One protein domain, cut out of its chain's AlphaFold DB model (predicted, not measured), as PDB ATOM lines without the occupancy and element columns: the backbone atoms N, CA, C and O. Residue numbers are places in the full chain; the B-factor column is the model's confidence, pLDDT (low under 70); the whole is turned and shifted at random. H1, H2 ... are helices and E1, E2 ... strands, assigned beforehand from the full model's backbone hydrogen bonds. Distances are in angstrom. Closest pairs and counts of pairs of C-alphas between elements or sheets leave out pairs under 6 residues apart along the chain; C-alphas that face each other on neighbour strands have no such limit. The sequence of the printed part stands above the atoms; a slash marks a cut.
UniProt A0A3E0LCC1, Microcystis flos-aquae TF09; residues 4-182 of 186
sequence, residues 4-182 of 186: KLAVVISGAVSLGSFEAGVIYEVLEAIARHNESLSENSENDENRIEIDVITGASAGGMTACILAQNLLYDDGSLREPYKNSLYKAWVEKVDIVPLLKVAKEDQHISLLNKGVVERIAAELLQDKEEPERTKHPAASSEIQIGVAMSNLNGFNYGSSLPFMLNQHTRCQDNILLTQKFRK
ATOM      1  N   LYS A   4      88.085  92.494  63.569       95.00
ATOM      2  CA  LYS A   4      88.571  91.131  63.782       95.00
ATOM      3  C   LYS A   4      87.438  90.198  64.185       95.00
ATOM      4  O   LYS A   4      86.589  90.571  64.999       95.00
ATOM      5  N   LEU A   5      87.415  89.013  63.588       96.38
ATOM      6  CA  LEU A   5      86.395  87.994  63.794       96.38
ATOM      7  C   LEU A   5      87.047  86.682  64.230       96.38
ATOM      8  O   LEU A   5      87.801  86.062  63.481       96.38
ATOM      9  N   ALA A   6      86.667  86.218  65.417       96.88
ATOM     10  CA  ALA A   6      87.005  84.884  65.884       96.88
ATOM     11  C   ALA A   6      85.920  83.880  65.473       96.88
ATOM     12  O   ALA A   6      84.731  84.103  65.714       96.88
ATOM     13  N   VAL A   7      86.335  82.749  64.905       96.44
ATOM     14  CA  VAL A   7      85.457  81.630  64.549       96.44
ATOM     15  C   VAL A   7      85.688  80.477  65.522       96.44
ATOM     16  O   VAL A   7      86.818  80.040  65.739       96.44
ATOM     17  N   VAL A   8      84.609  79.967  66.113       94.94
ATOM     18  CA  VAL A   8      84.638  78.829  67.042       94.94
ATOM     19  C   VAL A   8      83.827  77.691  66.439       94.94
ATOM     20  O   VAL A   8      82.620  77.828  66.247       94.94
ATOM     21  N   ILE A   9      84.488  76.576  66.133       92.62
ATOM     22  CA  ILE A   9      83.889  75.414  65.472       92.62
ATOM     23  C   ILE A   9      83.713  74.289  66.490       92.62
ATOM     24  O   ILE A   9      84.659  73.879  67.172       92.62
ATOM     25  N   SER A  10      82.485  73.795  66.618       87.25
ATOM     26  CA  SER A  10      82.160  72.780  67.613       87.25
ATOM     27  C   SER A  10      82.589  71.390  67.147       87.25
ATOM     28  O   SER A  10      82.847  71.128  65.978       87.25
ATOM     29  N   GLY A  11      82.713  70.460  68.093       79.75
ATOM     30  CA  GLY A  11      83.035  69.076  67.771       79.75
ATOM     31  C   GLY A  11      81.785  68.243  67.529       79.75
ATOM     32  O   GLY A  11      81.077  67.941  68.483       79.75
ATOM     33  N   ALA A  12      81.556  67.798  66.295       75.69
ATOM     34  CA  ALA A  12      80.700  66.654  65.979       75.69
ATOM     35  C   ALA A  12      80.897  66.223  64.517       75.69
ATOM     36  O   ALA A  12      81.004  67.059  63.630       75.69
ATOM     37  N   VAL A  13      80.922  64.911  64.252       78.75
ATOM     38  CA  VAL A  13      81.195  64.377  62.901       78.75
ATOM     39  C   VAL A  13      80.058  64.723  61.935       78.75
ATOM     40  O   VAL A  13      80.288  65.353  60.912       78.75
ATOM     41  N   SER A  14      78.814  64.372  62.274       77.38
ATOM     42  CA  SER A  14      77.654  64.661  61.416       77.38
ATOM     43  C   SER A  14      77.310  66.151  61.339       77.38
ATOM     44  O   SER A  14      76.706  66.577  60.363       77.38
ATOM     45  N   LEU A  15      77.695  66.943  62.347       85.75
ATOM     46  CA  LEU A  15      77.516  68.399  62.341       85.75
ATOM     47  C   LEU A  15      78.472  69.089  61.356       85.75
ATOM     48  O   LEU A  15      78.165  70.179  60.880       85.75
ATOM     49  N   GLY A  16      79.589  68.443  61.009       87.94
ATOM     50  CA  GLY A  16      80.611  69.023  60.144       87.94
ATOM     51  C   GLY A  16      80.098  69.436  58.761       87.94
ATOM     52  O   GLY A  16      80.567  70.433  58.224       87.94
ATOM     53  N   SER A  17      79.100  68.747  58.193       91.25
ATOM     54  CA  SER A  17      78.512  69.130  56.895       91.25
ATOM     55  C   SER A  17      77.693  70.420  56.985       91.25
ATOM     56  O   SER A  17      77.762  71.263  56.091       91.25
ATOM     57  N   PHE A  18      76.968  70.609  58.090       92.81
ATOM     58  CA  PHE A  18      76.267  71.856  58.382       92.81
ATOM     59  C   PHE A  18      77.259  72.996  58.637       92.81
ATOM     60  O   PHE A  18      77.136  74.057  58.029       92.81
ATOM     61  N   GLU A  19      78.276  72.769  59.476       93.44
ATOM     62  CA  GLU A  19      79.327  73.758  59.746       93.44
ATOM     63  C   GLU A  19      80.077  74.152  58.467       93.44
ATOM     64  O   GLU A  19      80.335  75.334  58.261       93.44
ATOM     65  N   ALA A  20      80.364  73.203  57.569       93.50
ATOM     66  CA  ALA A  20      80.986  73.479  56.275       93.50
ATOM     67  C   ALA A  20      80.145  74.439  55.419       93.50
ATOM     68  O   ALA A  20      80.682  75.403  54.877       93.50
ATOM     69  N   GLY A  21      78.830  74.208  55.335       94.75
ATOM     70  CA  GLY A  21      77.913  75.089  54.607       94.75
ATOM     71  C   GLY A  21      77.798  76.479  55.237       94.75
ATOM     72  O   GLY A  21      77.861  77.481  54.531       94.75
ATOM     73  N   VAL A  22      77.696  76.557  56.569       95.44
ATOM     74  CA  VAL A  22      77.658  77.840  57.293       95.44
ATOM     75  C   VAL A  22      78.936  78.638  57.060       95.44
ATOM     76  O   VAL A  22      78.866  79.827  56.759       95.44
ATOM     77  N   ILE A  23      80.101  77.997  57.176       95.56
ATOM     78  CA  ILE A  23      81.384  78.661  56.945       95.56
ATOM     79  C   ILE A  23      81.483  79.157  55.504       95.56
ATOM     80  O   ILE A  23      81.882  80.300  55.313       95.56
ATOM     81  N   TYR A  24      81.076  78.363  54.511       96.38
ATOM     82  CA  TYR A  24      81.058  78.801  53.114       96.38
ATOM     83  C   TYR A  24      80.252  80.100  52.924       96.38
ATOM     84  O   TYR A  24      80.783  81.080  52.402       96.38
ATOM     85  N   GLU A  25      79.013  80.153  53.421       97.38
ATOM     86  CA  GLU A  25      78.158  81.343  53.283       97.38
ATOM     87  C   GLU A  25      78.721  82.558  54.037       97.38
ATOM     88  O   GLU A  25      78.702  83.679  53.529       97.38
ATOM     89  N   VAL A  26      79.271  82.350  55.240       97.00
ATOM     90  CA  VAL A  26      79.906  83.423  56.026       97.00
ATOM     91  C   VAL A  26      81.140  83.973  55.309       97.00
ATOM     92  O   VAL A  26      81.312  85.191  55.238       97.00
ATOM     93  N   LEU A  27      81.989  83.103  54.758       96.56
ATOM     94  CA  LEU A  27      83.180  83.511  54.016       96.56
ATOM     95  C   LEU A  27      82.822  84.287  52.755       96.56
ATOM     96  O   LEU A  27      83.442  85.317  52.498       96.56
ATOM     97  N   GLU A  28      81.824  83.830  52.000       96.31
ATOM     98  CA  GLU A  28      81.383  84.511  50.783       96.31
ATOM     99  C   GLU A  28      80.742  85.870  51.101       96.31
ATOM    100  O   GLU A  28      81.015  86.858  50.417       96.31
ATOM    101  N   ALA A  29      79.959  85.968  52.181       97.12
ATOM    102  CA  ALA A  29      79.403  87.239  52.640       97.12
ATOM    103  C   ALA A  29      80.501  88.243  53.033       97.12
ATOM    104  O   ALA A  29      80.458  89.402  52.611       97.12
ATOM    105  N   ILE A  30      81.510  87.804  53.796       96.50
ATOM    106  CA  ILE A  30      82.650  88.651  54.181       96.50
ATOM    107  C   ILE A  30      83.481  89.032  52.953       96.50
ATOM    108  O   ILE A  30      83.887  90.186  52.834       96.50
ATOM    109  N   ALA A  31      83.724  88.091  52.035       94.94
ATOM    110  CA  ALA A  31      84.496  88.347  50.825       94.94
ATOM    111  C   ALA A  31      83.837  89.429  49.970       94.94
ATOM    112  O   ALA A  31      84.481  90.432  49.678       94.94
ATOM    113  N   ARG A  32      82.539  89.292  49.669       95.44
ATOM    114  CA  ARG A  32      81.788  90.298  48.901       95.44
ATOM    115  C   ARG A  32      81.767  91.661  49.581       95.44
ATOM    116  O   ARG A  32      81.946  92.677  48.916       95.44
ATOM    117  N   HIS A  33      81.553  91.686  50.898       95.19
ATOM    118  CA  HIS A  33      81.607  92.919  51.684       95.19
ATOM    119  C   HIS A  33      82.967  93.599  51.536       95.19
ATOM    120  O   HIS A  33      83.037  94.759  51.143       95.19
ATOM    121  N   ASN A  34      84.047  92.862  51.775       94.38
ATOM    122  CA  ASN A  34      85.405  93.377  51.676       94.38
ATOM    123  C   ASN A  34      85.793  93.818  50.254       94.38
ATOM    124  O   ASN A  34      86.507  94.805  50.107       94.38
ATOM    125  N   GLU A  35      85.335  93.107  49.223       91.94
ATOM    126  CA  GLU A  35      85.570  93.429  47.805       91.94
ATOM    127  C   GLU A  35      84.797  94.672  47.346       91.94
ATOM    128  O   GLU A  35      85.214  95.344  46.409       91.94
ATOM    129  N   SER A  36      83.683  94.998  48.010       92.56
ATOM    130  CA  SER A  36      82.903  96.213  47.740       92.56
ATOM    131  C   SER A  36      83.501  97.491  48.341       92.56
ATOM    132  O   SER A  36      83.029  98.590  48.041       92.56
ATOM    133  N   LEU A  37      84.522  97.363  49.194       90.88
ATOM    134  CA  LEU A  37      85.245  98.501  49.757       90.88
ATOM    135  C   LEU A  37      86.153  99.123  48.679       90.88
ATOM    136  O   LEU A  37      86.600  98.444  47.759       90.88
ATOM    137  N   SER A  38      86.426 100.428  48.783       79.06
ATOM    138  CA  SER A  38      87.242 101.167  47.799       79.06
ATOM    139  C   SER A  38      88.650 100.572  47.596       79.06
ATOM    140  O   SER A  38      89.159  99.897  48.481       79.06
ATOM    141  N   GLU A  39      89.321 100.881  46.479       66.25
ATOM    142  CA  GLU A  39      90.606 100.281  46.048       66.25
ATOM    143  C   GLU A  39      91.774 100.335  47.071       66.25
ATOM    144  O   GLU A  39      92.727  99.576  46.932       66.25
ATOM    145  N   ASN A  40      91.694 101.142  48.140       65.69
ATOM    146  CA  ASN A  40      92.643 101.144  49.272       65.69
ATOM    147  C   ASN A  40      92.161 100.295  50.479       65.69
ATOM    148  O   ASN A  40      92.423 100.631  51.638       65.69
ATOM    149  N   SER A  41      91.435  99.201  50.220       68.38
ATOM    150  CA  SER A  41      90.626  98.466  51.209       68.38
ATOM    151  C   SER A  41      91.401  97.727  52.302       68.38
ATOM    152  O   SER A  41      90.813  97.382  53.327       68.38
ATOM    153  N   GLU A  42      92.704  97.485  52.137       74.31
ATOM    154  CA  GLU A  42      93.485  96.685  53.095       74.31
ATOM    155  C   GLU A  42      93.523  97.298  54.503       74.31
ATOM    156  O   GLU A  42      93.529  96.570  55.494       74.31
ATOM    157  N   ASN A  43      93.471  98.629  54.598       77.81
ATOM    158  CA  ASN A  43      93.454  99.360  55.869       77.81
ATOM    159  C   ASN A  43      92.083  99.962  56.216       77.81
ATOM    160  O   ASN A  43      91.978 100.729  57.180       77.81
ATOM    161  N   ASP A  44      91.041  99.613  55.459       88.88
ATOM    162  CA  ASP A  44      89.687 100.104  55.694       88.88
ATOM    163  C   ASP A  44      89.168  99.606  57.052       88.88
ATOM    164  O   ASP A  44      89.293  98.436  57.420       88.88
ATOM    165  N   GLU A  45      88.585 100.509  57.835       90.38
ATOM    166  CA  GLU A  45      88.022 100.181  59.146       90.38
ATOM    167  C   GLU A  45      86.772  99.296  59.076       90.38
ATOM    168  O   GLU A  45      86.400  98.644  60.055       90.38
ATOM    169  N   ASN A  46      86.123  99.252  57.916       92.38
ATOM    170  CA  ASN A  46      84.963  98.418  57.654       92.38
ATOM    171  C   ASN A  46      85.341  97.038  57.136       92.38
ATOM    172  O   ASN A  46      84.465  96.173  57.084       92.38
ATOM    173  N   ARG A  47      86.613  96.806  56.797       94.25
ATOM    174  CA  ARG A  47      87.110  95.486  56.417       94.25
ATOM    175  C   ARG A  47      86.959  94.513  57.584       94.25
ATOM    176  O   ARG A  47      87.311  94.845  58.714       94.25
ATOM    177  N   ILE A  48      86.456  93.314  57.310       96.19
ATOM    178  CA  ILE A  48      86.287  92.243  58.298       96.19
ATOM    179  C   ILE A  48      87.296  91.144  57.997       96.19
ATOM    180  O   ILE A  48      87.362  90.653  56.871       96.19
ATOM    181  N   GLU A  49      88.070  90.739  58.994       95.62
ATOM    182  CA  GLU A  49      89.080  89.697  58.843       95.62
ATOM    183  C   GLU A  49      88.956  88.642  59.929       95.62
ATOM    184  O   GLU A  49      88.825  88.960  61.112       95.62
ATOM    185  N   ILE A  50      89.057  87.384  59.519       97.19
ATOM    186  CA  ILE A  50      89.206  86.254  60.422       97.19
ATOM    187  C   ILE A  50      90.682  86.144  60.791       97.19
ATOM    188  O   ILE A  50      91.535  85.952  59.921       97.19
ATOM    189  N   ASP A  51      90.968  86.283  62.078       95.75
ATOM    190  CA  ASP A  51      92.308  86.228  62.668       95.75
ATOM    191  C   ASP A  51      92.430  85.160  63.761       95.75
ATOM    192  O   ASP A  51      93.538  84.802  64.156       95.75
ATOM    193  N   VAL A  52      91.310  84.603  64.225       97.50
ATOM    194  CA  VAL A  52      91.288  83.515  65.203       97.50
ATOM    195  C   VAL A  52      90.326  82.427  64.753       97.50
ATOM    196  O   VAL A  52      89.159  82.689  64.459       97.50
ATOM    197  N   ILE A  53      90.796  81.182  64.756       97.25
ATOM    198  CA  ILE A  53      89.963  80.004  64.516       97.25
ATOM    199  C   ILE A  53      90.217  79.001  65.627       97.25
ATOM    200  O   ILE A  53      91.353  78.626  65.910       97.25
ATOM    201  N   THR A  54      89.150  78.531  66.257       95.62
ATOM    202  CA  THR A  54      89.241  77.486  67.272       95.62
ATOM    203  C   THR A  54      88.347  76.309  66.935       95.62
ATOM    204  O   THR A  54      87.319  76.467  66.279       95.62
ATOM    205  N   GLY A  55      88.751  75.114  67.362       92.19
ATOM    206  CA  GLY A  55      88.026  73.887  67.060       92.19
ATOM    207  C   GLY A  55      88.259  72.788  68.086       92.19
ATOM    208  O   GLY A  55      89.348  72.668  68.644       92.19
ATOM    209  N   ALA A  56      87.250  71.951  68.325       88.56
ATOM    210  CA  ALA A  56      87.355  70.792  69.215       88.56
ATOM    211  C   ALA A  56      86.995  69.495  68.484       88.56
ATOM    212  O   ALA A  56      86.029  69.463  67.727       88.56
ATOM    213  N   SER A  57      87.726  68.401  68.736       86.69
ATOM    214  CA  SER A  57      87.460  67.092  68.103       86.69
ATOM    215  C   SER A  57      87.369  67.203  66.563       86.69
ATOM    216  O   SER A  57      88.293  67.726  65.941       86.69
ATOM    217  N   ALA A  58      86.263  66.772  65.947       84.94
ATOM    218  CA  ALA A  58      85.946  66.970  64.528       84.94
ATOM    219  C   ALA A  58      86.073  68.441  64.072       84.94
ATOM    220  O   ALA A  58      86.666  68.706  63.029       84.94
ATOM    221  N   GLY A  59      85.628  69.398  64.891       88.50
ATOM    222  CA  GLY A  59      85.772  70.830  64.620       88.50
ATOM    223  C   GLY A  59      87.226  71.302  64.614       88.50
ATOM    224  O   GLY A  59      87.548  72.282  63.956       88.50
ATOM    225  N   GLY A  60      88.134  70.580  65.281       90.38
ATOM    226  CA  GLY A  60      89.576  70.820  65.194       90.38
ATOM    227  C   GLY A  60      90.136  70.523  63.802       90.38
ATOM    228  O   GLY A  60      90.932  71.301  63.281       90.38
ATOM    229  N   MET A  61      89.671  69.445  63.162       90.06
ATOM    230  CA  MET A  61      90.015  69.152  61.768       90.06
ATOM    231  C   MET A  61      89.475  70.243  60.838       90.06
ATOM    232  O   MET A  61      90.225  70.759  60.014       90.06
ATOM    233  N   THR A  62      88.211  70.647  61.015       92.25
ATOM    234  CA  THR A  62      87.600  71.756  60.262       92.25
ATOM    235  C   THR A  62      88.389  73.053  60.431       92.25
ATOM    236  O   THR A  62      88.691  73.705  59.438       92.25
ATOM    237  N   ALA A  63      88.775  73.402  61.663       94.12
ATOM    238  CA  ALA A  63      89.544  74.604  61.976       94.12
ATOM    239  C   ALA A  63      90.899  74.626  61.256       94.12
ATOM    240  O   ALA A  63      91.250  75.630  60.640       94.12
ATOM    241  N   CYS A  64      91.634  73.513  61.283       93.31
ATOM    242  CA  CYS A  64      92.919  73.402  60.597       93.31
ATOM    243  C   CYS A  64      92.771  73.490  59.073       93.31
ATOM    244  O   CYS A  64      93.525  74.223  58.433       93.31
ATOM    245  N   ILE A  65      91.798  72.774  58.490       93.12
ATOM    246  CA  ILE A  65      91.556  72.810  57.040       93.12
ATOM    247  C   ILE A  65      91.179  74.234  56.629       93.12
ATOM    248  O   ILE A  65      91.773  74.780  55.702       93.12
ATOM    249  N   LEU A  66      90.245  74.860  57.346       94.94
ATOM    250  CA  LEU A  66      89.811  76.226  57.077       94.94
ATOM    251  C   LEU A  66      90.976  77.216  57.148       94.94
ATOM    252  O   LEU A  66      91.162  77.984  56.213       94.94
ATOM    253  N   ALA A  67      91.781  77.185  58.212       94.25
ATOM    254  CA  ALA A  67      92.892  78.118  58.380       94.25
ATOM    255  C   ALA A  67      93.938  77.993  57.261       94.25
ATOM    256  O   ALA A  67      94.374  79.004  56.714       94.25
ATOM    257  N   GLN A  68      94.293  76.761  56.878       91.88
ATOM    258  CA  GLN A  68      95.211  76.520  55.763       91.88
ATOM    259  C   GLN A  68      94.654  77.098  54.460       91.88
ATOM    260  O   GLN A  68      95.370  77.786  53.743       91.88
ATOM    261  N   ASN A  69      93.381  76.840  54.159       92.25
ATOM    262  CA  ASN A  69      92.775  77.314  52.919       92.25
ATOM    263  C   ASN A  69      92.544  78.845  52.954       92.25
ATOM    264  O   ASN A  69      92.645  79.519  51.943       92.25
ATOM    265  N   LEU A  70      92.307  79.460  54.112       93.88
ATOM    266  CA  LEU A  70      92.181  80.919  54.192       93.88
ATOM    267  C   LEU A  70      93.472  81.655  53.815       93.88
ATOM    268  O   LEU A  70      93.408  82.726  53.215       93.88
ATOM    269  N   LEU A  71      94.629  81.097  54.167       90.94
ATOM    270  CA  LEU A  71      95.930  81.705  53.887       90.94
ATOM    271  C   LEU A  71      96.527  81.248  52.553       90.94
ATOM    272  O   LEU A  71      97.265  82.003  51.926       90.94
ATOM    273  N   TYR A  72      96.218  80.019  52.142       86.81
ATOM    274  CA  TYR A  72      96.948  79.299  51.105       86.81
ATOM    275  C   TYR A  72      96.007  78.490  50.203       86.81
ATOM    276  O   TYR A  72      96.237  77.301  49.986       86.81
ATOM    277  N   ASP A  73      94.936  79.083  49.695       81.75
ATOM    278  CA  ASP A  73      94.044  78.424  48.732       81.75
ATOM    279  C   ASP A  73      94.225  79.004  47.325       81.75
ATOM    280  O   ASP A  73      94.853  80.044  47.132       81.75
ATOM    281  N   ASP A  74      93.710  78.291  46.327       78.88
ATOM    282  CA  ASP A  74      93.691  78.700  44.919       78.88
ATOM    283  C   ASP A  74      92.372  79.400  44.524       78.88
ATOM    284  O   ASP A  74      92.123  79.667  43.349       78.88
ATOM    285  N   GLY A  75      91.524  79.709  45.512       83.81
ATOM    286  CA  GLY A  75      90.178  80.248  45.333       83.81
ATOM    287  C   GLY A  75      89.069  79.201  45.468       83.81
ATOM    288  O   GLY A  75      87.893  79.578  45.474       83.81
ATOM    289  N   SER A  76      89.402  77.913  45.625       88.94
ATOM    290  CA  SER A  76      88.431  76.831  45.823       88.94
ATOM    291  C   SER A  76      87.466  77.041  46.995       88.94
ATOM    292  O   SER A  76      86.337  76.554  46.930       88.94
ATOM    293  N   LEU A  77      87.834  77.793  48.042       90.81
ATOM    294  CA  LEU A  77      86.955  78.135  49.171       90.81
ATOM    295  C   LEU A  77      85.698  78.894  48.750       90.81
ATOM    296  O   LEU A  77      84.684  78.800  49.441       90.81
ATOM    297  N   ARG A  78      85.743  79.607  47.621       92.12
ATOM    298  CA  ARG A  78      84.588  80.314  47.051       92.12
ATOM    299  C   ARG A  78      83.755  79.440  46.115       92.12
ATOM    300  O   ARG A  78      82.716  79.879  45.631       92.12
ATOM    301  N   GLU A  79      84.170  78.199  45.866       93.81
ATOM    302  CA  GLU A  79      83.381  77.236  45.105       93.81
ATOM    303  C   GLU A  79      82.513  76.380  46.057       93.81
ATOM    304  O   GLU A  79      83.044  75.653  46.904       93.81
ATOM    305  N   PRO A  80      81.175  76.370  45.900       92.31
ATOM    306  CA  PRO A  80      80.259  75.756  46.873       92.31
ATOM    307  C   PRO A  80      80.463  74.249  47.063       92.31
ATOM    308  O   PRO A  80      80.304  73.737  48.169       92.31
ATOM    309  N   TYR A  81      80.844  73.539  45.998       94.56
ATOM    310  CA  TYR A  81      80.934  72.072  45.981       94.56
ATOM    311  C   TYR A  81      82.355  71.541  45.784       94.56
ATOM    312  O   TYR A  81      82.555  70.340  45.659       94.56
ATOM    313  N   LYS A  82      83.353  72.423  45.706       92.06
ATOM    314  CA  LYS A  82      84.751  72.033  45.459       92.06
ATOM    315  C   LYS A  82      85.704  72.489  46.557       92.06
ATOM    316  O   LYS A  82      86.849  72.028  46.577       92.06
ATOM    317  N   ASN A  83      85.236  73.323  47.485       93.38
ATOM    318  CA  ASN A  83      86.018  73.724  48.642       93.38
ATOM    319  C   ASN A  83      86.380  72.523  49.532       93.38
ATOM    320  O   ASN A  83      85.676  71.509  49.603       93.38
ATOM    321  N   SER A  84      87.493  72.662  50.249       93.88
ATOM    322  CA  SER A  84      88.038  71.609  51.108       93.88
ATOM    323  C   SER A  84      87.090  71.169  52.233       93.88
ATOM    324  O   SER A  84      87.126  70.004  52.627       93.88
ATOM    325  N   LEU A  85      86.212  72.048  52.734       94.38
ATOM    326  CA  LEU A  85      85.261  71.692  53.795       94.38
ATOM    327  C   LEU A  85      84.115  70.821  53.267       94.38
ATOM    328  O   LEU A  85      83.755  69.836  53.911       94.38
ATOM    329  N   TYR A  86      83.598  71.127  52.077       95.38
ATOM    330  CA  TYR A  86      82.612  70.302  51.382       95.38
ATOM    331  C   TYR A  86      83.185  68.913  51.080       95.38
ATOM    332  O   TYR A  86      82.587  67.898  51.438       95.38
ATOM    333  N   LYS A  87      84.401  68.856  50.524       95.12
ATOM    334  CA  LYS A  87      85.114  67.591  50.286       95.12
ATOM    335  C   LYS A  87      85.255  66.768  51.569       95.12
ATOM    336  O   LYS A  87      84.973  65.573  51.565       95.12
ATOM    337  N   ALA A  88      85.668  67.393  52.673       93.81
ATOM    338  CA  ALA A  88      85.848  66.707  53.951       93.81
ATOM    339  C   ALA A  88      84.539  66.098  54.477       93.81
ATOM    340  O   ALA A  88      84.504  64.917  54.825       93.81
ATOM    341  N   TRP A  89      83.475  66.902  54.534       93.62
ATOM    342  CA  TRP A  89      82.282  66.588  55.325       93.62
ATOM    343  C   TRP A  89      81.076  66.101  54.527       93.62
ATOM    344  O   TRP A  89      80.143  65.571  55.126       93.62
ATOM    345  N   VAL A  90      81.074  66.274  53.207       93.19
ATOM    346  CA  VAL A  90      79.982  65.827  52.332       93.19
ATOM    347  C   VAL A  90      80.426  64.671  51.446       93.19
ATOM    348  O   VAL A  90      79.690  63.701  51.302       93.19
ATOM    349  N   GLU A  91      81.631  64.740  50.875       94.25
ATOM    350  CA  GLU A  91      82.090  63.714  49.929       94.25
ATOM    351  C   GLU A  91      82.854  62.565  50.594       94.25
ATOM    352  O   GLU A  91      82.705  61.412  50.191       94.25
ATOM    353  N   LYS A  92      83.717  62.866  51.574       93.19
ATOM    354  CA  LYS A  92      84.682  61.888  52.100       93.19
ATOM    355  C   LYS A  92      84.255  61.212  53.391       93.19
ATOM    356  O   LYS A  92      84.557  60.031  53.580       93.19
ATOM    357  N   VAL A  93      83.635  61.946  54.312       91.19
ATOM    358  CA  VAL A  93      83.180  61.344  55.566       91.19
ATOM    359  C   VAL A  93      81.959  60.468  55.292       91.19
ATOM    360  O   VAL A  93      80.976  60.904  54.701       91.19
ATOM    361  N   ASP A  94      82.014  59.218  55.736       90.19
ATOM    362  CA  ASP A  94      80.914  58.268  55.584       90.19
ATOM    363  C   ASP A  94      80.831  57.405  56.849       90.19
ATOM    364  O   ASP A  94      81.840  56.934  57.389       90.19
ATOM    365  N   ILE A  95      79.609  57.207  57.342       90.31
ATOM    366  CA  ILE A  95      79.329  56.392  58.521       90.31
ATOM    367  C   ILE A  95      79.665  54.911  58.301       90.31
ATOM    368  O   ILE A  95      80.144  54.245  59.216       90.31
ATOM    369  N   VAL A  96      79.479  54.384  57.092       93.56
ATOM    370  CA  VAL A  96      79.725  52.976  56.767       93.56
ATOM    371  C   VAL A  96      81.190  52.586  56.995       93.56
ATOM    372  O   VAL A  96      81.429  51.613  57.712       93.56
ATOM    373  N   PRO A  97      82.205  53.289  56.449       91.94
ATOM    374  CA  PRO A  97      83.598  53.002  56.766       91.94
ATOM    375  C   PRO A  97      83.977  53.381  58.203       91.94
ATOM    376  O   PRO A  97      84.841  52.715  58.769       91.94
ATOM    377  N   LEU A  98      83.329  54.378  58.821       90.81
ATOM    378  CA  LEU A  98      83.551  54.699  60.238       90.81
ATOM    379  C   LEU A  98      83.155  53.537  61.162       90.81
ATOM    380  O   LEU A  98      83.831  53.305  62.158       90.81
ATOM    381  N   LEU A  99      82.116  52.771  60.825       93.12
ATOM    382  CA  LEU A  99      81.685  51.604  61.605       93.12
ATOM    383  C   LEU A  99      82.555  50.353  61.380       93.12
ATOM    384  O   LEU A  99      82.455  49.386  62.133       93.12
ATOM    385  N   LYS A 100      83.430  50.345  60.365       93.94
ATOM    386  CA  LYS A 100      84.321  49.212  60.067       93.94
ATOM    387  C   LYS A 100      85.570  49.251  60.947       93.94
ATOM    388  O   LYS A 100      86.658  49.567  60.469       93.94
ATOM    389  N   VAL A 101      85.415  48.942  62.231       91.56
ATOM    390  CA  VAL A 101      86.523  48.845  63.198       91.56
ATOM    391  C   VAL A 101      87.096  47.428  63.201       91.56
ATOM    392  O   VAL A 101      86.339  46.458  63.309       91.56
ATOM    393  N   ALA A 102      88.423  47.307  63.090       89.25
ATOM    394  CA  ALA A 102      89.123  46.030  63.195       89.25
ATOM    395  C   ALA A 102      88.847  45.388  64.564       89.25
ATOM    396  O   ALA A 102      88.695  46.091  65.561       89.25
ATOM    397  N   LYS A 103      88.736  44.059  64.631       89.19
ATOM    398  CA  LYS A 103      88.285  43.357  65.847       89.19
ATOM    399  C   LYS A 103      89.218  43.623  67.032       89.19
ATOM    400  O   LYS A 103      88.771  43.773  68.163       89.19
ATOM    401  N   GLU A 104      90.505  43.706  66.740       89.12
ATOM    402  CA  GLU A 104      91.579  44.083  67.643       89.12
ATOM    403  C   GLU A 104      91.434  45.509  68.184       89.12
ATOM    404  O   GLU A 104      91.799  45.730  69.327       89.12
ATOM    405  N   ASP A 105      90.827  46.445  67.452       84.88
ATOM    406  CA  ASP A 105      90.712  47.860  67.842       84.88
ATOM    407  C   ASP A 105      89.381  48.202  68.531       84.88
ATOM    408  O   ASP A 105      89.230  49.287  69.103       84.88
ATOM    409  N   GLN A 106      88.409  47.283  68.523       85.56
ATOM    410  CA  GLN A 106      87.065  47.501  69.084       85.56
ATOM    411  C   GLN A 106      87.063  47.793  70.593       85.56
ATOM    412  O   GLN A 106      86.102  48.364  71.103       85.56
ATOM    413  N   HIS A 107      88.129  47.432  71.314       84.56
ATOM    414  CA  HIS A 107      88.289  47.750  72.737       84.56
ATOM    415  C   HIS A 107      88.853  49.161  72.993       84.56
ATOM    416  O   HIS A 107      88.818  49.631  74.128       84.56
ATOM    417  N   ILE A 108      89.370  49.830  71.956       84.12
ATOM    418  CA  ILE A 108      90.012  51.151  72.033       84.12
ATOM    419  C   ILE A 108      89.060  52.242  71.540       84.12
ATOM    420  O   ILE A 108      88.975  53.312  72.142       84.12
ATOM    421  N   SER A 109      88.355  51.996  70.432       82.94
ATOM    422  CA  SER A 109      87.496  52.989  69.786       82.94
ATOM    423  C   SER A 109      86.224  52.361  69.229       82.94
ATOM    424  O   SER A 109      86.248  51.286  68.634       82.94
ATOM    425  N   LEU A 110      85.115  53.092  69.354       86.56
ATOM    426  CA  LEU A 110      83.840  52.733  68.730       86.56
ATOM    427  C   LEU A 110      83.840  52.967  67.214       86.56
ATOM    428  O   LEU A 110      83.051  52.348  66.507       86.56
ATOM    429  N   LEU A 111      84.693  53.872  66.724       88.44
ATOM    430  CA  LEU A 111      84.752  54.275  65.319       88.44
ATOM    431  C   LEU A 111      86.163  54.123  64.750       88.44
ATOM    432  O   LEU A 111      87.169  54.310  65.443       88.44
ATOM    433  N   ASN A 112      86.236  53.829  63.456       88.81
ATOM    434  CA  ASN A 112      87.480  53.692  62.723       88.81
ATOM    435  C   ASN A 112      88.109  55.074  62.504       88.81
ATOM    436  O   ASN A 112      87.737  55.816  61.592       88.81
ATOM    437  N   LYS A 113      89.108  55.397  63.330       85.38
ATOM    438  CA  LYS A 113      89.874  56.651  63.249       85.38
ATOM    439  C   LYS A 113      90.588  56.851  61.908       85.38
ATOM    440  O   LYS A 113      90.781  57.990  61.490       85.38
ATOM    441  N   GLY A 114      90.900  55.767  61.195       87.50
ATOM    442  CA  GLY A 114      91.602  55.807  59.915       87.50
ATOM    443  C   GLY A 114      90.835  56.560  58.827       87.50
ATOM    444  O   GLY A 114      91.446  57.058  57.888       87.50
ATOM    445  N   VAL A 115      89.505  56.683  58.939       89.00
ATOM    446  CA  VAL A 115      88.715  57.540  58.037       89.00
ATOM    447  C   VAL A 115      89.121  59.006  58.199       89.00
ATOM    448  O   VAL A 115      89.455  59.656  57.213       89.00
ATOM    449  N   VAL A 116      89.152  59.503  59.437       86.25
ATOM    450  CA  VAL A 116      89.508  60.896  59.752       86.25
ATOM    451  C   VAL A 116      90.983  61.162  59.447       86.25
ATOM    452  O   VAL A 116      91.308  62.190  58.865       86.25
ATOM    453  N   GLU A 117      91.873  60.215  59.765       87.31
ATOM    454  CA  GLU A 117      93.309  60.324  59.467       87.31
ATOM    455  C   GLU A 117      93.578  60.468  57.962       87.31
ATOM    456  O   GLU A 117      94.396  61.297  57.565       87.31
ATOM    457  N   ARG A 118      92.862  59.719  57.110       91.50
ATOM    458  CA  ARG A 118      92.989  59.840  55.647       91.50
ATOM    459  C   ARG A 118      92.494  61.185  55.126       91.50
ATOM    460  O   ARG A 118      93.168  61.779  54.294       91.50
ATOM    461  N   ILE A 119      91.355  61.670  55.625       91.81
ATOM    462  CA  ILE A 119      90.824  62.989  55.244       91.81
ATOM    463  C   ILE A 119      91.824  64.084  55.625       91.81
ATOM    464  O   ILE A 119      92.152  64.931  54.797       91.81
ATOM    465  N   ALA A 120      92.349  64.036  56.852       87.56
ATOM    466  CA  ALA A 120      93.345  64.986  57.323       87.56
ATOM    467  C   ALA A 120      94.627  64.933  56.479       87.56
ATOM    468  O   ALA A 120      95.103  65.978  56.059       87.56
ATOM    469  N   ALA A 121      95.156  63.743  56.179       88.00
ATOM    470  CA  ALA A 121      96.364  63.590  55.363       88.00
ATOM    471  C   ALA A 121      96.194  64.085  53.916       88.00
ATOM    472  O   ALA A 121      97.163  64.502  53.289       88.00
ATOM    473  N   GLU A 122      94.978  64.019  53.375       90.81
ATOM    474  CA  GLU A 122      94.688  64.491  52.022       90.81
ATOM    475  C   GLU A 122      94.460  66.006  51.965       90.81
ATOM    476  O   GLU A 122      94.900  66.659  51.021       90.81
ATOM    477  N   LEU A 123      93.773  66.581  52.953       90.69
ATOM    478  CA  LEU A 123      93.341  67.983  52.906       90.69
ATOM    479  C   LEU A 123      94.266  68.940  53.671       90.69
ATOM    480  O   LEU A 123      94.287  70.135  53.371       90.69
ATOM    481  N   LEU A 124      95.052  68.440  54.626       87.62
ATOM    482  CA  LEU A 124      96.110  69.199  55.293       87.62
ATOM    483  C   LEU A 124      97.442  68.882  54.617       87.62
ATOM    484  O   LEU A 124      97.956  67.768  54.715       87.62
ATOM    485  N   GLN A 125      97.986  69.862  53.906       80.50
ATOM    486  CA  GLN A 125      99.181  69.711  53.085       80.50
ATOM    487  C   GLN A 125     100.352  70.433  53.754       80.50
ATOM    488  O   GLN A 125     100.255  71.610  54.077       80.50
ATOM    489  N   ASP A 126     101.491  69.753  53.904       70.00
ATOM    490  CA  ASP A 126     102.724  70.345  54.455       70.00
ATOM    491  C   ASP A 126     103.557  71.094  53.383       70.00
ATOM    492  O   ASP A 126     104.763  71.285  53.550       70.00
ATOM    493  N   LYS A 127     102.970  71.453  52.232       62.28
ATOM    494  CA  LYS A 127     103.713  72.034  51.105       62.28
ATOM    495  C   LYS A 127     103.664  73.559  51.137       62.28
ATOM    496  O   LYS A 127     102.598  74.147  50.992       62.28
ATOM    497  N   GLU A 128     104.837  74.176  51.251       56.19
ATOM    498  CA  GLU A 128     105.046  75.584  50.909       56.19
ATOM    499  C   GLU A 128     104.942  75.719  49.387       56.19
ATOM    500  O   GLU A 128     105.902  75.462  48.660       56.19
ATOM    501  N   GLU A 129     103.753  76.046  48.885       58.91
ATOM    502  CA  GLU A 129     103.586  76.386  47.474       58.91
ATOM    503  C   GLU A 129     103.630  77.908  47.289       58.91
ATOM    504  O   GLU A 129     102.884  78.627  47.955       58.91
ATOM    505  N   PRO A 130     104.498  78.417  46.395       52.56
ATOM    506  CA  PRO A 130     104.814  79.842  46.300       52.56
ATOM    507  C   PRO A 130     103.727  80.706  45.631       52.56
ATOM    508  O   PRO A 130     103.858  81.926  45.632       52.56
ATOM    509  N   GLU A 131     102.663  80.115  45.076       57.69
ATOM    510  CA  GLU A 131     101.646  80.817  44.267       57.69
ATOM    511  C   GLU A 131     100.239  80.817  44.887       57.69
ATOM    512  O   GLU A 131      99.240  80.767  44.174       57.69
ATOM    513  N   ARG A 132     100.116  80.838  46.217       67.69
ATOM    514  CA  ARG A 132      98.787  80.809  46.843       67.69
ATOM    515  C   ARG A 132      98.316  82.187  47.279       67.69
ATOM    516  O   ARG A 132      99.091  82.980  47.814       67.69
ATOM    517  N   THR A 133      97.043  82.474  47.016       79.62
ATOM    518  CA  THR A 133      96.423  83.763  47.319       79.62
ATOM    519  C   THR A 133      95.630  83.662  48.614       79.62
ATOM    520  O   THR A 133      94.907  82.703  48.878       79.62
ATOM    521  N   LYS A 134      95.782  84.679  49.461       89.94
ATOM    522  CA  LYS A 134      95.018  84.791  50.699       89.94
ATOM    523  C   LYS A 134      93.547  85.062  50.369       89.94
ATOM    524  O   LYS A 134      93.242  85.955  49.578       89.94
ATOM    525  N   HIS A 135      92.632  84.357  51.027       93.44
ATOM    526  CA  HIS A 135      91.198  84.579  50.875       93.44
ATOM    527  C   HIS A 135      90.804  86.009  51.314       93.44
ATOM    528  O   HIS A 135      91.312  86.494  52.330       93.44
ATOM    529  N   PRO A 136      89.841  86.686  50.653       93.69
ATOM    530  CA  PRO A 136      89.436  88.051  51.012       93.69
ATOM    531  C   PRO A 136      88.929  88.231  52.450       93.69
ATOM    532  O   PRO A 136      88.945  89.349  52.956       93.69
ATOM    533  N   ALA A 137      88.486  87.160  53.109       95.06
ATOM    534  CA  ALA A 137      88.064  87.160  54.516       95.06
ATOM    535  C   ALA A 137      89.206  86.905  55.520       95.06
ATOM    536  O   ALA A 137      88.980  86.989  56.723       95.06
ATOM    537  N   ALA A 138      90.409  86.558  55.063       94.62
ATOM    538  CA  ALA A 138      91.508  86.165  55.934       94.62
ATOM    539  C   ALA A 138      92.382  87.359  56.336       94.62
ATOM    540  O   ALA A 138      92.700  88.238  55.521       94.62
ATOM    541  N   SER A 139      92.820  87.363  57.596       92.81
ATOM    542  CA  SER A 139      93.924  88.222  58.023       92.81
ATOM    543  C   SER A 139      95.271  87.663  57.550       92.81
ATOM    544  O   SER A 139      95.354  86.525  57.095       92.81
ATOM    545  N   SER A 140      96.334  88.468  57.608       89.56
ATOM    546  CA  SER A 140      97.691  88.034  57.225       89.56
ATOM    547  C   SER A 140      98.242  86.920  58.116       89.56
ATOM    548  O   SER A 140      99.108  86.165  57.690       89.56
ATOM    549  N   GLU A 141      97.742  86.829  59.346       92.00
ATOM    550  CA  GLU A 141      98.076  85.796  60.317       92.00
ATOM    551  C   GLU A 141      96.782  85.294  60.964       92.00
ATOM    552  O   GLU A 141      95.879  86.083  61.247       92.00
ATOM    553  N   ILE A 142      96.691  83.982  61.191       94.56
ATOM    554  CA  ILE A 142      95.547  83.352  61.854       94.56
ATOM    555  C   ILE A 142      96.054  82.538  63.040       94.56
ATOM    556  O   ILE A 142      96.831  81.596  62.880       94.56
ATOM    557  N   GLN A 143      95.570  82.865  64.235       96.31
ATOM    558  CA  GLN A 143      95.806  82.074  65.433       96.31
ATOM    559  C   GLN A 143      94.849  80.886  65.472       96.31
ATOM    560  O   GLN A 143      93.631  81.046  65.373       96.31
ATOM    561  N   ILE A 144      95.401  79.685  65.653       94.25
ATOM    562  CA  ILE A 144      94.620  78.448  65.688       94.25
ATOM    563  C   ILE A 144      94.645  77.860  67.098       94.25
ATOM    564  O   ILE A 144      95.708  77.539  67.631       94.25
ATOM    565  N   GLY A 145      93.466  77.670  67.690       93.62
ATOM    566  CA  GLY A 145      93.293  76.990  68.975       93.62
ATOM    567  C   GLY A 145      92.554  75.665  68.815       93.62
ATOM    568  O   GLY A 145      91.348  75.658  68.589       93.62
ATOM    569  N   VAL A 146      93.242  74.532  68.971       91.19
ATOM    570  CA  VAL A 146      92.604  73.209  68.865       91.19
ATOM    571  C   VAL A 146      92.525  72.529  70.224       91.19
ATOM    572  O   VAL A 146      93.545  72.261  70.860       91.19
ATOM    573  N   ALA A 147      91.312  72.186  70.647       86.00
ATOM    574  CA  ALA A 147      91.097  71.313  71.789       86.00
ATOM    575  C   ALA A 147      91.283  69.851  71.354       86.00
ATOM    576  O   ALA A 147      90.401  69.230  70.752       86.00
ATOM    577  N   MET A 148      92.457  69.302  71.663       68.81
ATOM    578  CA  MET A 148      92.697  67.861  71.620       68.81
ATOM    579  C   MET A 148      91.978  67.226  72.819       68.81
ATOM    580  O   MET A 148      92.025  67.782  73.914       68.81
ATOM    581  N   SER A 149      91.264  66.116  72.600       62.97
ATOM    582  CA  SER A 149      90.420  65.457  73.612       62.97
ATOM    583  C   SER A 149      91.064  65.386  75.000       62.97
ATOM    584  O   SER A 149      92.271  65.182  75.128       62.97
ATOM    585  N   ASN A 150      90.235  65.473  76.044       49.84
ATOM    586  CA  ASN A 150      90.663  65.206  77.412       49.84
ATOM    587  C   ASN A 150      91.109  63.735  77.518       49.84
ATOM    588  O   ASN A 150      90.278  62.831  77.563       49.84
ATOM    589  N   LEU A 151      92.422  63.495  77.514       53.72
ATOM    590  CA  LEU A 151      93.019  62.156  77.624       53.72
ATOM    591  C   LEU A 151      92.835  61.536  79.019       53.72
ATOM    592  O   LEU A 151      93.082  60.346  79.199       53.72
ATOM    593  N   ASN A 152      92.362  62.314  79.994       48.28
ATOM    594  CA  ASN A 152      91.985  61.807  81.304       48.28
ATOM    595  C   ASN A 152      90.486  61.497  81.307       48.28
ATOM    596  O   ASN A 152      89.657  62.333  81.675       48.28
ATOM    597  N   GLY A 153      90.136  60.282  80.882       48.94
ATOM    598  CA  GLY A 153      88.810  59.731  81.143       48.94
ATOM    599  C   GLY A 153      88.521  59.717  82.648       48.94
ATOM    600  O   GLY A 153      89.420  59.517  83.467       48.94
ATOM    601  N   PHE A 154      87.263  59.931  83.029       46.84
ATOM    602  CA  PHE A 154      86.842  59.707  84.409       46.84
ATOM    603  C   PHE A 154      86.873  58.197  84.673       46.84
ATOM    604  O   PHE A 154      86.257  57.425  83.936       46.84
ATOM    605  N   ASN A 155      87.623  57.761  85.685       43.69
ATOM    606  CA  ASN A 155      87.777  56.344  85.992       43.69
ATOM    607  C   ASN A 155      86.480  55.835  86.647       43.69
ATOM    608  O   ASN A 155      86.266  56.031  87.844       43.69
ATOM    609  N   TYR A 156      85.582  55.225  85.871       46.28
ATOM    610  CA  TYR A 156      84.450  54.501  86.442       46.28
ATOM    611  C   TYR A 156      84.979  53.193  87.026       46.28
ATOM    612  O   TYR A 156      85.220  52.228  86.305       46.28
ATOM    613  N   GLY A 157      85.176  53.163  88.343       34.81
ATOM    614  CA  GLY A 157      85.439  51.926  89.065       34.81
ATOM    615  C   GLY A 157      84.199  51.035  89.042       34.81
ATOM    616  O   GLY A 157      83.392  51.082  89.963       34.81
ATOM    617  N   SER A 158      84.029  50.228  87.999       43.84
ATOM    618  CA  SER A 158      83.116  49.089  88.031       43.84
ATOM    619  C   SER A 158      83.910  47.851  88.444       43.84
ATOM    620  O   SER A 158      84.722  47.308  87.697       43.84
ATOM    621  N   SER A 159      83.702  47.403  89.681       36.34
ATOM    622  CA  SER A 159      84.258  46.147  90.179       36.34
ATOM    623  C   SER A 159      83.522  44.968  89.534       36.34
ATOM    624  O   SER A 159      82.583  44.420  90.107       36.34
ATOM    625  N   LEU A 160      83.928  44.582  88.324       38.91
ATOM    626  CA  LEU A 160      83.597  43.276  87.754       38.91
ATOM    627  C   LEU A 160      84.658  42.267  88.236       38.91
ATOM    628  O   LEU A 160      85.825  42.421  87.871       38.91
ATOM    629  N   PRO A 161      84.310  41.244  89.048       36.62
ATOM    630  CA  PRO A 161      85.283  40.410  89.772       36.62
ATOM    631  C   PRO A 161      86.140  39.455  88.919       36.62
ATOM    632  O   PRO A 161      86.655  38.480  89.457       36.62
ATOM    633  N   PHE A 162      86.281  39.669  87.606       38.31
ATOM    634  CA  PHE A 162      86.884  38.670  86.712       38.31
ATOM    635  C   PHE A 162      88.006  39.165  85.783       38.31
ATOM    636  O   PHE A 162      88.600  38.357  85.082       38.31
ATOM    637  N   MET A 163      88.385  40.446  85.780       32.12
ATOM    638  CA  MET A 163      89.521  40.896  84.954       32.12
ATOM    639  C   MET A 163      90.523  41.738  85.742       32.12
ATOM    640  O   MET A 163      90.694  42.929  85.513       32.12
ATOM    641  N   LEU A 164      91.231  41.086  86.664       36.09
ATOM    642  CA  LEU A 164      92.523  41.566  87.151       36.09
ATOM    643  C   LEU A 164      93.625  40.937  86.300       36.09
ATOM    644  O   LEU A 164      94.109  39.856  86.619       36.09
ATOM    645  N   ASN A 165      93.962  41.606  85.196       34.06
ATOM    646  CA  ASN A 165      95.315  41.729  84.643       34.06
ATOM    647  C   ASN A 165      95.221  42.343  83.238       34.06
ATOM    648  O   ASN A 165      94.790  41.677  82.305       34.06
ATOM    649  N   GLN A 166      95.636  43.597  83.067       34.97
ATOM    650  CA  GLN A 166      96.936  43.948  82.478       34.97
ATOM    651  C   GLN A 166      97.015  45.459  82.182       34.97
ATOM    652  O   GLN A 166      96.061  46.103  81.763       34.97
ATOM    653  N   HIS A 167      98.196  45.992  82.485       39.81
ATOM    654  CA  HIS A 167      98.731  47.338  82.292       39.81
ATOM    655  C   HIS A 167      98.117  48.233  81.198       39.81
ATOM    656  O   HIS A 167      98.222  47.942  80.012       39.81
ATOM    657  N   THR A 168      97.709  49.445  81.587       35.47
ATOM    658  CA  THR A 168      97.665  50.624  80.705       35.47
ATOM    659  C   THR A 168      98.582  51.722  81.248       35.47
ATOM    660  O   THR A 168      98.172  52.652  81.937       35.47
ATOM    661  N   ARG A 169      99.878  51.611  80.932       32.56
ATOM    662  CA  ARG A 169     100.794  52.757  80.860       32.56
ATOM    663  C   ARG A 169     101.078  53.001  79.380       32.56
ATOM    664  O   ARG A 169     102.012  52.420  78.847       32.56
ATOM    665  N   CYS A 170     100.298  53.863  78.736       33.69
ATOM    666  CA  CYS A 170     100.767  54.544  77.531       33.69
ATOM    667  C   CYS A 170     101.297  55.910  77.962       33.69
ATOM    668  O   CYS A 170     100.567  56.892  78.050       33.69
ATOM    669  N   GLN A 171     102.586  55.936  78.296       36.38
ATOM    670  CA  GLN A 171     103.390  57.106  77.986       36.38
ATOM    671  C   GLN A 171     103.476  57.142  76.466       36.38
ATOM    672  O   GLN A 171     104.068  56.228  75.916       36.38
ATOM    673  N   ASP A 172     102.911  58.153  75.812       34.41
ATOM    674  CA  ASP A 172     103.432  58.584  74.519       34.41
ATOM    675  C   ASP A 172     103.286  60.096  74.365       34.41
ATOM    676  O   ASP A 172     102.222  60.702  74.496       34.41
ATOM    677  N   ASN A 173     104.459  60.685  74.178       32.84
ATOM    678  CA  ASN A 173     104.768  62.091  74.088       32.84
ATOM    679  C   ASN A 173     104.357  62.669  72.724       32.84
ATOM    680  O   ASN A 173     104.562  62.051  71.688       32.84
ATOM    681  N   ILE A 174     103.888  63.922  72.745       40.75
ATOM    682  CA  ILE A 174     104.400  65.034  71.921       40.75
ATOM    683  C   ILE A 174     104.732  64.659  70.463       40.75
ATOM    684  O   ILE A 174     105.887  64.404  70.139       40.75
ATOM    685  N   LEU A 175     103.755  64.746  69.552       31.70
ATOM    686  CA  LEU A 175     104.062  64.863  68.115       31.70
ATOM    687  C   LEU A 175     103.264  65.952  67.377       31.70
ATOM    688  O   LEU A 175     103.756  66.486  66.385       31.70
ATOM    689  N   LEU A 176     102.100  66.391  67.878       33.06
ATOM    690  CA  LEU A 176     101.364  67.496  67.236       33.06
ATOM    691  C   LEU A 176     101.969  68.884  67.512       33.06
ATOM    692  O   LEU A 176     101.855  69.787  66.686       33.06
ATOM    693  N   THR A 177     102.680  69.061  68.627       33.06
ATOM    694  CA  THR A 177     103.283  70.351  69.005       33.06
ATOM    695  C   THR A 177     104.552  70.695  68.217       33.06
ATOM    696  O   THR A 177     105.009  71.835  68.281       33.06
ATOM    697  N   GLN A 178     105.134  69.751  67.463       30.44
ATOM    698  CA  GLN A 178     106.312  70.026  66.628       30.44
ATOM    699  C   GLN A 178     105.963  70.566  65.238       30.44
ATOM    700  O   GLN A 178     106.735  71.368  64.715       30.44
ATOM    701  N   LYS A 179     104.809  70.204  64.660       32.59
ATOM    702  CA  LYS A 179     104.421  70.721  63.336       32.59
ATOM    703  C   LYS A 179     104.085  72.215  63.367       32.59
ATOM    704  O   LYS A 179     104.551  72.953  62.510       32.59
ATOM    705  N   PHE A 180     103.408  72.690  64.412       32.97
ATOM    706  CA  PHE A 180     103.088  74.118  64.552       32.97
ATOM    707  C   PHE A 180     104.270  74.986  65.018       32.97
ATOM    708  O   PHE A 180     104.312  76.177  64.730       32.97
ATOM    709  N   ARG A 181     105.286  74.411  65.681       29.72
ATOM    710  CA  ARG A 181     106.463  75.172  66.143       29.72
ATOM    711  C   ARG A 181     107.428  75.594  65.035       29.72
ATOM    712  O   ARG A 181     108.290  76.426  65.303       29.72
ATOM    713  N   LYS A 182     107.320  75.041  63.822       31.88
ATOM    714  CA  LYS A 182     108.136  75.492  62.682       31.88
ATOM    715  C   LYS A 182     107.634  76.793  62.044       31.88
ATOM    716  O   LYS A 182     108.428  77.439  61.380       31.88
TER     717      LYS A 182
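This is residues 4 to 182 of the 186 residues of a protein of Microcystis flos-aquae TF09 (UniProt A0A3E0LCC1). A small, twisted sheet of three parallel strands has helices H1 and H2 over one face, with H3 and H5 continuing the helical part beyond the end of that layer. A long loop, residues 150 to 175, stands free and sticks out from this body at one end, while the link of residues 36 to 47 reaches out at the opposite end; without the loop the body spans 60 by 32 by 26 A. The printed part has 179 residues, with six named helices and three named strands in the order E1 H1 E2 H2 H3 H4 H5 E3 H6, and the sheet runs E1 E2 E3. The class is mixed, helices and strands, with 88 residues, under half, in named elements. The whole is loose, with a radius of gyration of the C-alphas of 19.9 A and spans of 74 by 32 by 29 A.

The sheet is made of E1, residues 4 to 9, 16.5 A long, E2, residues 48 to 56, 24.1 A, and E3, residues 138 to 147, 21.7 A. E1 begins at C-alpha 4 at (88.571, 91.131, 63.782). E2 bends by 53 degrees at residue 51, and E3 bends by 92 degrees at residue 141. H1, the longest helix, residues 16 to 35, is 27.8 A long and ends at C-alpha 35 at (85.570, 93.429, 47.805). H2 is residues 58 to 72, 21.3 A. H3 is residues 84 to 92, H4 residues 95 to 98, and H5 residues 114 to 123, 14.2 A. H6, residues 176 to 180, ends at C-alpha 180 at (103.088, 74.118, 64.552).

E2 is the inner strand, and E1 and E3 are edge strands. E1 and E2 are parallel at 23 degrees, with N 7 and O 52 2.9 A apart and N 54 and O 7 2.8 A apart, within hydrogen-bond range. E2 and E3 are parallel at 16 degrees, with N 143 and O 51 2.8 A apart. H2 is on the sheet at a height over the sheet of 8.0 A, over E2 and E3; H2 and the sheet form two layers, a helix on one face of a sheet. H1 is on the same face, over E1 and E2, at a height over the sheet of 9.7 A. E1, H1 and E2 form a strand-helix-strand unit, two parallel neighbour strands with a helix between, whose crossover is right-handed. E2, H2 to H5 and E3 form another. Residues 16 to 20 of H1 touch residues 58 to 62 of H2, closest at the C-alphas of Gly 16 and Gly 59, 7.1 A. H3 is the hub, touching H1, H2 and H5. With H1 its closest C-alphas are those of Trp 89 and Ser 17, 4.8 A, made by residues 16 to 21 of H1 alone. H2 and H3 form a helical hairpin, closest at the C-alphas of Thr 62 and Leu 85, 6.9 A. H3 and H5 touch at Ala 88 and Ile 119, whose C-alphas are 6.3 A apart, at a shallow tilt of 35.0 degrees, only just short of steep. H4 is close to H5 but not clearly touching, with the C-alphas of Leu 98 and Val 115 6.3 A apart. H6 touches no helix and is not on the sheet. Every O i to N i+4 pair is within hydrogen-bond range in H1, H2 and H5; H3 has 3 of 5, H6 has 0 of 1 and 0 of 2 O i to N i+3 pairs, and H4 is too short for an O i to N i+4 pair.

The C-alphas farthest apart are those of Glu 39 and Pro 161, 74.3 A. Without the free residues 150 to 175 the body spans 60 by 32 by 26 A. The printed part has no cut. The links H1 to E2, H2 to H3, H4 to H5, H5 to E3 and E3 to H6 are long. The mean pLDDT of the printed part is 79.2, and residues 39 to 41, 127 to 132 and 148 to 182 are under 70.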